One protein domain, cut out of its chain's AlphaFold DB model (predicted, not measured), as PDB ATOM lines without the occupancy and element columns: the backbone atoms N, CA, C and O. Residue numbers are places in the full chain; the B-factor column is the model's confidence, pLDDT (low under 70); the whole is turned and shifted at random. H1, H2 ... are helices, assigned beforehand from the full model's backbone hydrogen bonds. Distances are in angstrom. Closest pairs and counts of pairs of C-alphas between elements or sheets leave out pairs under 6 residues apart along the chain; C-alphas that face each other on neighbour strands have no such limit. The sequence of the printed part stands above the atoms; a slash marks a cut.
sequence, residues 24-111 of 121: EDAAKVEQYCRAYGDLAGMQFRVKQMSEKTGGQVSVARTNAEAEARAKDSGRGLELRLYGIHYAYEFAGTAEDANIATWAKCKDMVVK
ATOM      1  N   GLU A  24     -12.191  49.870 -24.189       60.06
ATOM      2  CA  GLU A  24     -12.851  50.554 -23.075       60.06
ATOM      3  C   GLU A  24     -13.002  49.668 -21.831       60.06
ATOM      4  O   GLU A  24     -12.781  50.133 -20.711       60.06
ATOM      5  N   ASP A  25     -13.329  48.387 -21.997       72.69
ATOM      6  CA  ASP A  25     -13.422  47.450 -20.876       72.69
ATOM      7  C   ASP A  25     -12.041  47.103 -20.312       72.69
ATOM      8  O   ASP A  25     -11.882  46.972 -19.099       72.69
ATOM      9  N   ALA A  26     -11.014  47.018 -21.160       77.75
ATOM     10  CA  ALA A  26      -9.637  46.809 -20.727       77.75
ATOM     11  C   ALA A  26      -9.130  47.989 -19.881       77.75
ATOM     12  O   ALA A  26      -8.545  47.765 -18.817       77.75
ATOM     13  N   ALA A  27      -9.419  49.225 -20.298       82.12
ATOM     14  CA  ALA A  27      -9.074  50.431 -19.549       82.12
ATOM     15  C   ALA A  27      -9.815  50.509 -18.203       82.12
ATOM     16  O   ALA A  27      -9.201  50.809 -17.177       82.12
ATOM     17  N   LYS A  28     -11.113  50.169 -18.168       83.75
ATOM     18  CA  LYS A  28     -11.885  50.096 -16.912       83.75
ATOM     19  C   LYS A  28     -11.320  49.044 -15.961       83.75
ATOM     20  O   LYS A  28     -11.181  49.308 -14.770       83.75
ATOM     21  N   VAL A  29     -10.954  47.871 -16.477       84.81
ATOM     22  CA  VAL A  29     -10.311  46.809 -15.687       84.81
ATOM     23  C   VAL A  29      -8.959  47.264 -15.146       84.81
ATOM     24  O   VAL A  29      -8.631  46.975 -13.998       84.81
ATOM     25  N   GLU A  30      -8.170  47.973 -15.947       89.50
ATOM     26  CA  GLU A  30      -6.878  48.499 -15.515       89.50
ATOM     27  C   GLU A  30      -7.026  49.535 -14.396       89.50
ATOM     28  O   GLU A  30      -6.376  49.400 -13.357       89.50
ATOM     29  N   GLN A  31      -7.928  50.506 -14.563       89.69
ATOM     30  CA  GLN A  31      -8.247  51.495 -13.531       89.69
ATOM     31  C   GLN A  31      -8.748  50.826 -12.250       89.69
ATOM     32  O   GLN A  31      -8.275  51.143 -11.160       89.69
ATOM     33  N   TYR A  32      -9.653  49.857 -12.388       88.81
ATOM     34  CA  TYR A  32     -10.178  49.079 -11.273       88.81
ATOM     35  C   TYR A  32      -9.054  48.344 -10.527       88.81
ATOM     36  O   TYR A  32      -8.906  48.508  -9.318       88.81
ATOM     37  N   CYS A  33      -8.204  47.588 -11.227       93.62
ATOM     38  CA  CYS A  33      -7.115  46.847 -10.587       93.62
ATOM     39  C   CYS A  33      -6.071  47.761  -9.939       93.62
ATOM     40  O   CYS A  33      -5.565  47.429  -8.866       93.62
ATOM     41  N   ARG A  34      -5.763  48.911 -10.552       94.25
ATOM     42  CA  ARG A  34      -4.866  49.907  -9.952       94.25
ATOM     43  C   ARG A  34      -5.457  50.480  -8.664       94.25
ATOM     44  O   ARG A  34      -4.749  50.525  -7.667       94.25
ATOM     45  N   ALA A  35      -6.749  50.812  -8.643       93.44
ATOM     46  CA  ALA A  35      -7.399  51.344  -7.446       93.44
ATOM     47  C   ALA A  35      -7.300  50.387  -6.240       93.44
ATOM     48  O   ALA A  35      -6.987  50.825  -5.132       93.44
ATOM     49  N   TYR A  36      -7.501  49.077  -6.437       94.12
ATOM     50  CA  TYR A  36      -7.328  48.098  -5.348       94.12
ATOM     51  C   TYR A  36      -5.859  47.863  -4.972       94.12
ATOM     52  O   TYR A  36      -5.570  47.644  -3.795       94.12
ATOM     53  N   GLY A  37      -4.932  47.955  -5.929       96.00
ATOM     54  CA  GLY A  37      -3.496  47.964  -5.645       96.00
ATOM     55  C   GLY A  37      -3.090  49.137  -4.746       96.00
ATOM     56  O   GLY A  37      -2.454  48.944  -3.708       96.00
ATOM     57  N   ASP A  38      -3.536  50.345  -5.078       96.62
ATOM     58  CA  ASP A  38      -3.256  51.549  -4.291       96.62
ATOM     59  C   ASP A  38      -3.869  51.462  -2.885       96.62
ATOM     60  O   ASP A  38      -3.217  51.821  -1.899       96.62
ATOM     61  N   LEU A  39      -5.085  50.911  -2.763       95.94
ATOM     62  CA  LEU A  39      -5.708  50.616  -1.468       95.94
ATOM     63  C   LEU A  39      -4.834  49.685  -0.617       95.94
ATOM     64  O   LEU A  39      -4.612  49.980   0.557       95.94
ATOM     65  N   ALA A  40      -4.299  48.603  -1.186       97.12
ATOM     66  CA  ALA A  40      -3.405  47.695  -0.465       97.12
ATOM     67  C   ALA A  40      -2.108  48.394  -0.017       97.12
ATOM     68  O   ALA A  40      -1.687  48.256   1.135       97.12
ATOM     69  N   GLY A  41      -1.519  49.224  -0.884       97.69
ATOM     70  CA  GLY A  41      -0.364  50.051  -0.531       97.69
ATOM     71  C   GLY A  41      -0.655  51.025   0.619       97.69
ATOM     72  O   GLY A  41       0.182  51.212   1.506       97.69
ATOM     73  N   MET A  42      -1.855  51.610   0.664       97.62
ATOM     74  CA  MET A  42      -2.284  52.442   1.793       97.62
ATOM     75  C   MET A  42      -2.438  51.634   3.086       97.62
ATOM     76  O   MET A  42      -1.997  52.101   4.134       97.62
ATOM     77  N   GLN A  43      -2.984  50.418   3.030       97.75
ATOM     78  CA  GLN A  43      -3.111  49.549   4.208       97.75
ATOM     79  C   GLN A  43      -1.747  49.175   4.802       97.75
ATOM     80  O   GLN A  43      -1.578  49.192   6.021       97.75
ATOM     81  N   PHE A  44      -0.733  48.950   3.960       98.00
ATOM     82  CA  PHE A  44       0.639  48.765   4.439       98.00
ATOM     83  C   PHE A  44       1.158  50.010   5.175       98.00
ATOM     84  O   PHE A  44       1.774  49.905   6.236       98.00
ATOM     85  N   ARG A  45       0.883  51.213   4.652       97.31
ATOM     86  CA  ARG A  45       1.269  52.461   5.330       97.31
ATOM     87  C   ARG A  45       0.545  52.623   6.665       97.31
ATOM     88  O   ARG A  45       1.171  53.063   7.624       97.31
ATOM     89  N   VAL A  46      -0.727  52.229   6.760       96.19
ATOM     90  CA  VAL A  46      -1.467  52.211   8.033       96.19
ATOM     91  C   VAL A  46      -0.813  51.250   9.024       96.19
ATOM     92  O   VAL A  46      -0.554  51.657  10.153       96.19
ATOM     93  N   LYS A  47      -0.465  50.024   8.607       95.88
ATOM     94  CA  LYS A  47       0.320  49.086   9.432       95.88
ATOM     95  C   LYS A  47       1.597  49.743   9.966       95.88
ATOM     96  O   LYS A  47       1.798  49.771  11.176       95.88
ATOM     97  N   GLN A  48       2.409  50.317   9.079       96.69
ATOM     98  CA  GLN A  48       3.667  50.977   9.444       96.69
ATOM     99  C   GLN A  48       3.456  52.127  10.436       96.69
ATOM    100  O   GLN A  48       4.244  52.312  11.360       96.69
ATOM    101  N   MET A  49       2.392  52.914  10.264       95.06
ATOM    102  CA  MET A  49       2.060  53.994  11.193       95.06
ATOM    103  C   MET A  49       1.606  53.460  12.551       95.06
ATOM    104  O   MET A  49       2.032  53.999  13.573       95.06
ATOM    105  N   SER A  50       0.801  52.396  12.589       93.00
ATOM    106  CA  SER A  50       0.417  51.731  13.839       93.00
ATOM    107  C   SER A  50       1.645  51.218  14.590       93.00
ATOM    108  O   SER A  50       1.798  51.513  15.769       93.00
ATOM    109  N   GLU A  51       2.577  50.555  13.899       93.25
ATOM    110  CA  GLU A  51       3.834  50.072  14.491       93.25
ATOM    111  C   GLU A  51       4.677  51.223  15.061       93.25
ATOM    112  O   GLU A  51       5.166  51.138  16.186       93.25
ATOM    113  N   LYS A  52       4.797  52.336  14.326       94.12
ATOM    114  CA  LYS A  52       5.570  53.516  14.757       94.12
ATOM    115  C   LYS A  52       4.953  54.264  15.937       94.12
ATOM    116  O   LYS A  52       5.681  54.846  16.733       94.12
ATOM    117  N   THR A  53       3.628  54.295  16.025       93.00
ATOM    118  CA  THR A  53       2.890  55.045  17.059       93.00
ATOM    119  C   THR A  53       2.522  54.192  18.274       93.00
ATOM    120  O   THR A  53       1.916  54.701  19.212       93.00
ATOM    121  N   GLY A  54       2.880  52.902  18.278       89.12
ATOM    122  CA  GLY A  54       2.504  51.957  19.335       89.12
ATOM    123  C   GLY A  54       1.043  51.490  19.268       89.12
ATOM    124  O   GLY A  54       0.544  50.879  20.213       89.12
ATOM    125  N   GLY A  55       0.341  51.766  18.167       88.56
ATOM    126  CA  GLY A  55      -1.002  51.257  17.907       88.56
ATOM    127  C   GLY A  55      -1.010  49.752  17.624       88.56
ATOM    128  O   GLY A  55      -0.092  49.201  17.016       88.56
ATOM    129  N   GLN A  56      -2.084  49.063  18.023       92.88
ATOM    130  CA  GLN A  56      -2.229  47.631  17.756       92.88
ATOM    131  C   GLN A  56      -2.525  47.372  16.271       92.88
ATOM    132  O   GLN A  56      -3.615  47.656  15.770       92.88
ATOM    133  N   VAL A  57      -1.555  46.774  15.575       93.00
ATOM    134  CA  VAL A  57      -1.650  46.377  14.157       93.00
ATOM    135  C   VAL A  57      -2.850  45.460  13.899       93.00
ATOM    136  O   VAL A  57      -3.551  45.629  12.902       93.00
ATOM    137  N   SER A  58      -3.122  44.529  14.818       91.56
ATOM    138  CA  SER A  58      -4.261  43.609  14.744       91.56
ATOM    139  C   SER A  58      -5.602  44.345  14.695       91.56
ATOM    140  O   SER A  58      -6.433  44.026  13.851       91.56
ATOM    141  N   VAL A  59      -5.788  45.372  15.531       92.44
ATOM    142  CA  VAL A  59      -7.013  46.186  15.566       92.44
ATOM    143  C   VAL A  59      -7.179  46.980  14.272       92.44
ATOM    144  O   VAL A  59      -8.260  46.979  13.684       92.44
ATOM    145  N   ALA A  60      -6.106  47.613  13.783       94.31
ATOM    146  CA  ALA A  60      -6.143  48.352  12.519       94.31
ATOM    147  C   ALA A  60      -6.538  47.443  11.341       94.31
ATOM    148  O   ALA A  60      -7.397  47.815  10.540       94.31
ATOM    149  N   ARG A  61      -5.978  46.226  11.289       96.44
ATOM    150  CA  ARG A  61      -6.343  45.220  10.286       96.44
ATOM    151  C   ARG A  61      -7.816  44.841  10.383       96.44
ATOM    152  O   ARG A  61      -8.518  44.912   9.380       96.44
ATOM    153  N   THR A  62      -8.291  44.476  11.575       96.62
ATOM    154  CA  THR A  62      -9.689  44.079  11.797       96.62
ATOM    155  C   THR A  62     -10.668  45.181  11.388       96.62
ATOM    156  O   THR A  62     -11.689  44.887  10.770       96.62
ATOM    157  N   ASN A  63     -10.344  46.448  11.653       95.81
ATOM    158  CA  ASN A  63     -11.174  47.577  11.234       95.81
ATOM    159  C   ASN A  63     -11.207  47.733   9.706       95.81
ATOM    160  O   ASN A  63     -12.287  47.878   9.133       95.81
ATOM    161  N   ALA A  64     -10.054  47.652   9.035       96.00
ATOM    162  CA  ALA A  64      -9.986  47.714   7.573       96.00
ATOM    163  C   ALA A  64     -10.766  46.564   6.915       96.00
ATOM    164  O   ALA A  64     -11.474  46.744   5.922       96.00
ATOM    165  N   GLU A  65     -10.667  45.376   7.502       97.12
ATOM    166  CA  GLU A  65     -11.401  44.179   7.117       97.12
ATOM    167  C   GLU A  65     -12.923  44.323   7.289       97.12
ATOM    168  O   GLU A  65     -13.692  43.871   6.432       97.12
ATOM    169  N   ALA A  66     -13.372  44.932   8.384       97.19
ATOM    170  CA  ALA A  66     -14.784  45.221   8.615       97.19
ATOM    171  C   ALA A  66     -15.307  46.261   7.613       97.19
ATOM    172  O   ALA A  66     -16.372  46.073   7.023       97.19
ATOM    173  N   GLU A  67     -14.529  47.312   7.347       95.94
ATOM    174  CA  GLU A  67     -14.866  48.332   6.352       95.94
ATOM    175  C   GLU A  67     -14.978  47.738   4.940       95.94
ATOM    176  O   GLU A  67     -15.908  48.065   4.202       95.94
ATOM    177  N   ALA A  68     -14.070  46.830   4.568       95.38
ATOM    178  CA  ALA A  68     -14.127  46.140   3.283       95.38
ATOM    179  C   ALA A  68     -15.445  45.371   3.111       95.38
ATOM    180  O   ALA A  68     -16.105  45.508   2.085       95.38
ATOM    181  N   ARG A  69     -15.861  44.624   4.143       95.25
ATOM    182  CA  ARG A  69     -17.129  43.872   4.146       95.25
ATOM    183  C   ARG A  69     -18.365  44.773   4.090       95.25
ATOM    184  O   ARG A  69     -19.402  44.328   3.617       95.25
ATOM    185  N   ALA A  70     -18.260  46.016   4.556       95.62
ATOM    186  CA  ALA A  70     -19.347  46.990   4.492       95.62
ATOM    187  C   ALA A  70     -19.449  47.701   3.130       95.62
ATOM    188  O   ALA A  70     -20.544  48.103   2.738       95.62
ATOM    189  N   LYS A  71     -18.327  47.892   2.424       91.62
ATOM    190  CA  LYS A  71     -18.263  48.688   1.181       91.62
ATOM    191  C   LYS A  71     -18.320  47.865  -0.100       91.62
ATOM    192  O   LYS A  71     -18.778  48.374  -1.118       91.62
ATOM    193  N   ASP A  72     -17.836  46.630  -0.065       91.00
ATOM    194  CA  ASP A  72     -17.649  45.803  -1.251       91.00
ATOM    195  C   ASP A  72     -18.387  44.460  -1.121       91.00
ATOM    196  O   ASP A  72     -18.609  43.940  -0.028       91.00
ATOM    197  N   SER A  73     -18.739  43.855  -2.258       90.62
ATOM    198  CA  SER A  73     -19.285  42.494  -2.320       90.62
ATOM    199  C   SER A  73     -18.686  41.697  -3.485       90.62
ATOM    200  O   SER A  73     -17.995  42.238  -4.355       90.62
ATOM    201  N   GLY A  74     -18.892  40.376  -3.474       90.19
ATOM    202  CA  GLY A  74     -18.398  39.471  -4.510       90.19
ATOM    203  C   GLY A  74     -16.884  39.579  -4.726       90.19
ATOM    204  O   GLY A  74     -16.089  39.461  -3.796       90.19
ATOM    205  N   ARG A  75     -16.480  39.819  -5.976       87.12
ATOM    206  CA  ARG A  75     -15.065  39.849  -6.375       87.12
ATOM    207  C   ARG A  75     -14.309  41.087  -5.887       87.12
ATOM    208  O   ARG A  75     -13.104  40.998  -5.677       87.12
ATOM    209  N   GLY A  76     -14.995  42.216  -5.700       90.25
ATOM    210  CA  GLY A  76     -14.395  43.411  -5.095       90.25
ATOM    211  C   GLY A  76     -14.032  43.173  -3.633       90.25
ATOM    212  O   GLY A  76     -12.927  43.506  -3.210       90.25
ATOM    213  N   LEU A  77     -14.909  42.479  -2.898       93.69
ATOM    214  CA  LEU A  77     -14.639  42.090  -1.517       93.69
ATOM    215  C   LEU A  77     -13.441  41.136  -1.419       93.69
ATOM    216  O   LEU A  77     -12.551  41.371  -0.607       93.69
ATOM    217  N   GLU A  78     -13.383  40.097  -2.264       94.38
ATOM    218  CA  GLU A  78     -12.244  39.165  -2.297       94.38
ATOM    219  C   GLU A  78     -10.920  39.904  -2.545       94.38
ATOM    220  O   GLU A  78      -9.937  39.659  -1.846       94.38
ATOM    221  N   LEU A  79     -10.898  40.843  -3.497       94.94
ATOM    222  CA  LEU A  79      -9.698  41.619  -3.809       94.94
ATOM    223  C   LEU A  79      -9.271  42.537  -2.672       94.94
ATOM    224  O   LEU A  79      -8.084  42.613  -2.353       94.94
ATOM    225  N   ARG A  80     -10.229  43.213  -2.041       95.62
ATOM    226  CA  ARG A  80      -9.934  44.120  -0.935       95.62
ATOM    227  C   ARG A  80      -9.423  43.369   0.286       95.62
ATOM    228  O   ARG A  80      -8.429  43.792   0.871       95.62
ATOM    229  N   LEU A  81     -10.051  42.245   0.636       97.50
ATOM    230  CA  LEU A  81      -9.574  41.387   1.720       97.50
ATOM    231  C   LEU A  81      -8.183  40.841   1.402       97.50
ATOM    232  O   LEU A  81      -7.296  40.959   2.241       97.50
ATOM    233  N   TYR A  82      -7.953  40.333   0.187       97.44
ATOM    234  CA  TYR A  82      -6.622  39.884  -0.232       97.44
ATOM    235  C   TYR A  82      -5.563  40.979  -0.047       97.44
ATOM    236  O   TYR A  82      -4.535  40.723   0.574       97.44
ATOM    237  N   GLY A  83      -5.826  42.198  -0.530       97.56
ATOM    238  CA  GLY A  83      -4.884  43.310  -0.409       97.56
ATOM    239  C   GLY A  83      -4.612  43.719   1.039       97.56
ATOM    240  O   GLY A  83      -3.461  43.973   1.391       97.56
ATOM    241  N   ILE A  84      -5.637  43.711   1.901       97.94
ATOM    242  CA  ILE A  84      -5.475  43.939   3.346       97.94
ATOM    243  C   ILE A  84      -4.605  42.837   3.960       97.94
ATOM    244  O   ILE A  84      -3.589  43.138   4.579       97.94
ATOM    245  N   HIS A  85      -4.946  41.563   3.767       97.56
ATOM    246  CA  HIS A  85      -4.167  40.459   4.333       97.56
ATOM    247  C   HIS A  85      -2.714  40.497   3.856       97.56
ATOM    248  O   HIS A  85      -1.800  40.423   4.675       97.56
ATOM    249  N   TYR A  86      -2.491  40.706   2.557       97.56
ATOM    250  CA  TYR A  86      -1.147  40.752   1.997       97.56
ATOM    251  C   TYR A  86      -0.321  41.911   2.552       97.56
ATOM    252  O   TYR A  86       0.825  41.710   2.959       97.56
ATOM    253  N   ALA A  87      -0.912  43.106   2.638       97.94
ATOM    254  CA  ALA A  87      -0.262  44.276   3.220       97.94
ATOM    255  C   ALA A  87       0.177  44.042   4.674       97.94
ATOM    256  O   ALA A  87       1.245  44.497   5.089       97.94
ATOM    257  N   TYR A  88      -0.633  43.328   5.457       96.69
ATOM    258  CA  TYR A  88      -0.352  43.120   6.872       96.69
ATOM    259  C   TYR A  88       0.597  41.945   7.142       96.69
ATOM    260  O   TYR A  88       1.450  42.060   8.024       96.69
ATOM    261  N   GLU A  89       0.487  40.855   6.385       95.69
ATOM    262  CA  GLU A  89       1.171  39.589   6.683       95.69
ATOM    263  C   GLU A  89       2.449  39.365   5.866       95.69
ATOM    264  O   GLU A  89       3.391  38.769   6.383       95.69
ATOM    265  N   PHE A  90       2.507  39.849   4.621       96.38
ATOM    266  CA  PHE A  90       3.562  39.449   3.677       96.38
ATOM    267  C   PHE A  90       4.346  40.615   3.078       96.38
ATOM    268  O   PHE A  90       5.526  40.456   2.775       96.38
ATOM    269  N   ALA A  91       3.718  41.776   2.891       96.56
ATOM    270  CA  ALA A  91       4.357  42.902   2.224       96.56
ATOM    271  C   ALA A  91       5.546  43.452   3.032       96.56
ATOM    272  O   ALA A  91       5.420  43.730   4.230       96.56
ATOM    273  N   GLY A  92       6.681  43.649   2.354       95.75
ATOM    274  CA  GLY A  92       7.837  44.380   2.880       95.75
ATOM    275  C   GLY A  92       7.752  45.882   2.602       95.75
ATOM    276  O   GLY A  92       8.278  46.688   3.369       95.75
ATOM    277  N   THR A  93       7.048  46.268   1.534       97.62
ATOM    278  CA  THR A  93       6.830  47.659   1.127       97.62
ATOM    279  C   THR A  93       5.386  47.913   0.680       97.62
ATOM    280  O   THR A  93       4.611  46.994   0.407       97.62
ATOM    281  N   ALA A  94       5.015  49.194   0.553       97.00
ATOM    282  CA  ALA A  94       3.718  49.579  -0.009       97.00
ATOM    283  C   ALA A  94       3.581  49.180  -1.489       97.00
ATOM    284  O   ALA A  94       2.474  48.912  -1.952       97.00
ATOM    285  N   GLU A  95       4.695  49.152  -2.222       96.94
ATOM    286  CA  GLU A  95       4.714  48.781  -3.635       96.94
ATOM    287  C   GLU A  95       4.515  47.272  -3.819       96.94
ATOM    288  O   GLU A  95       3.724  46.875  -4.671       96.94
ATOM    289  N   ASP A  96       5.081  46.440  -2.936       96.44
ATOM    290  CA  ASP A  96       4.829  44.990  -2.933       96.44
ATOM    291  C   ASP A  96       3.340  44.677  -2.742       96.44
ATOM    292  O   ASP A  96       2.761  43.872  -3.476       96.44
ATOM    293  N   ALA A  97       2.694  45.346  -1.777       97.12
ATOM    294  CA  ALA A  97       1.264  45.183  -1.526       97.12
ATOM    295  C   ALA A  97       0.415  45.598  -2.741       97.12
ATOM    296  O   ALA A  97      -0.571  44.927  -3.069       97.12
ATOM    297  N   ASN A  98       0.814  46.677  -3.423       96.94
ATOM    298  CA  ASN A  98       0.157  47.158  -4.635       96.94
ATOM    299  C   ASN A  98       0.277  46.142  -5.774       96.94
ATOM    300  O   ASN A  98      -0.741  45.662  -6.280       96.94
ATOM    301  N   ILE A  99       1.505  45.746  -6.113       96.31
ATOM    302  CA  ILE A  99       1.793  44.831  -7.223       96.31
ATOM    303  C   ILE A  99       1.112  43.476  -7.006       96.31
ATOM    304  O   ILE A  99       0.480  42.960  -7.931       96.31
ATOM    305  N   ALA A 100       1.173  42.914  -5.794       96.69
ATOM    306  CA  ALA A 100       0.535  41.633  -5.487       96.69
ATOM    307  C   ALA A 100      -0.991  41.694  -5.672       96.69
ATOM    308  O   ALA A 100      -1.591  40.822  -6.310       96.69
ATOM    309  N   THR A 101      -1.628  42.753  -5.166       96.69
ATOM    310  CA  THR A 101      -3.084  42.941  -5.274       96.69
ATOM    311  C   THR A 101      -3.510  43.207  -6.714       96.69
ATOM    312  O   THR A 101      -4.500  42.641  -7.187       96.69
ATOM    313  N   TRP A 102      -2.734  44.006  -7.447       94.88
ATOM    314  CA  TRP A 102      -2.949  44.249  -8.868       94.88
ATOM    315  C   TRP A 102      -2.857  42.951  -9.680       94.88
ATOM    316  O   TRP A 102      -3.748  42.657 -10.481       94.88
ATOM    317  N   ALA A 103      -1.836  42.125  -9.429       93.06
ATOM    318  CA  ALA A 103      -1.655  40.842 -10.105       93.06
ATOM    319  C   ALA A 103      -2.829  39.888  -9.834       93.06
ATOM    320  O   ALA A 103      -3.382  39.303 -10.771       93.06
ATOM    321  N   LYS A 104      -3.277  39.791  -8.574       93.81
ATOM    322  CA  LYS A 104      -4.468  39.017  -8.188       93.81
ATOM    323  C   LYS A 104      -5.731  39.534  -8.887       93.81
ATOM    324  O   LYS A 104      -6.519  38.729  -9.381       93.81
ATOM    325  N   CYS A 105      -5.906  40.851  -8.993       93.50
ATOM    326  CA  CYS A 105      -7.019  41.450  -9.731       93.50
ATOM    327  C   CYS A 105      -7.021  41.037 -11.200       93.50
ATOM    328  O   CYS A 105      -8.035  40.539 -11.696       93.50
ATOM    329  N   LYS A 106      -5.884  41.177 -11.888       89.81
ATOM    330  CA  LYS A 106      -5.767  40.788 -13.297       89.81
ATOM    331  C   LYS A 106      -6.033  39.296 -13.488       89.81
ATOM    332  O   LYS A 106      -6.781  38.952 -14.399       89.81
ATOM    333  N   ASP A 107      -5.514  38.432 -12.615       88.06
ATOM    334  CA  ASP A 107      -5.774  36.989 -12.672       88.06
ATOM    335  C   ASP A 107      -7.268  36.674 -12.556       88.06
ATOM    336  O   ASP A 107      -7.830  35.969 -13.396       88.06
ATOM    337  N   MET A 108      -7.939  37.269 -11.567       84.50
ATOM    338  CA  MET A 108      -9.373  37.081 -11.387       84.50
ATOM    339  C   MET A 108     -10.152  37.621 -12.589       84.50
ATOM    340  O   MET A 108     -11.146  37.030 -12.999       84.50
ATOM    341  N   VAL A 109      -9.824  38.808 -13.113       78.31
ATOM    342  CA  VAL A 109     -10.611  39.450 -14.190       78.31
ATOM    343  C   VAL A 109     -10.442  38.717 -15.514       78.31
ATOM    344  O   VAL A 109     -11.413  38.567 -16.249       78.31
ATOM    345  N   VAL A 110      -9.250  38.193 -15.776       69.25
ATOM    346  CA  VAL A 110      -8.965  37.428 -16.993       69.25
ATOM    347  C   VAL A 110      -9.527  36.003 -16.915       69.25
ATOM    348  O   VAL A 110      -9.921  35.446 -17.942       69.25
ATOM    349  N   LYS A 111      -9.611  35.396 -15.725       64.06
ATOM    350  CA  LYS A 111     -10.175  34.050 -15.553       64.06
ATOM    351  C   LYS A 111     -11.653  34.125 -15.143       64.06
ATOM    352  O   LYS A 111     -11.950  34.539 -14.024       64.06
TER     353      LYS A 111
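Overview. This is residues 24 to 111 of the 121 residues of an uncharacterized protein of Comamonadaceae bacterium (UniProt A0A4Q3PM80). What shape do these atoms make? One long helix, H1, makes the long axis, and three shorter helices, H2, H3 and H4, fold back and forth in a row along one side of it, with H3 in the middle of the row. Together they form an up-and-down bundle of four helices, each running against the one before it in the chain, and H2 meets H1 only with H1's residues 43 to 51. What is printed, and how large is it? The printed part has 88 residues, is all helix with H1, H2, H3 and H4 in that order and no named strand, and is compact, with a radius of gyration of the C-alphas of 12.9 A; its outline is elongated, with spans of 45 by 25 by 17 A.

Along the chain. Where does the first helix run? H1 is residues 24 to 53, 43.3 A from C-alpha 24 at (-12.851, 50.554, -23.075) to C-alpha 53 at (2.890, 55.045, 17.059). Which helices follow? H2 is residues 57 to 71, 21.2 A long, and H3 is residues 74 to 89, 22.5 A long. Where is the last helix? H4 is residues 94 to 110, 24.4 A long, and its C-alpha 110 is at (-8.965, 37.428, -16.993).

Arrangement. What does H1 touch? H1 touches H2 with residues 43 to 51 alone, closest at the C-alphas of Ser 50 and Val 57, 5.7 A apart, at a shallow tilt of 29 degrees, opposite ways. It touches H3 with residues 36 to 47 alone, closest at the C-alphas of Ala 40 and Gly 83, 4.6 A apart, the same way at a tilt of 34.5 degrees, only just shallow. It touches H4 closest at the C-alphas of Gly 37 and Asn 98, 3.9 A apart, opposite ways at a tilt of 32 degrees, only just shallow. How do the three shorter helices stand? H2 and H3 form a hairpin at a shallow tilt of 10 degrees, with the C-alphas of Ala 68 and Arg 80 closest at 6.3 A. H3 and H4 form another at a shallow tilt of 28 degrees, with the C-alphas of Ala 87 and Ala 97 closest at 5.1 A, while H2 and H4 are apart. What do the backbones show? In H1, H2, H3 and H4 every O i to N i+4 pair is within hydrogen-bond range.

Size, cuts and confidence. How far does it reach? The two C-alphas farthest apart in the domain, those of Glu 24 and Gly 54, are 45.1 A apart. Is it continuous? The printed part has no cut, and the links H1 to H2, H2 to H3 and H3 to H4 are tight. Where is confidence low? The mean pLDDT of the printed part is 92.5, and residue 24 and residues 110 to 111 are under 70.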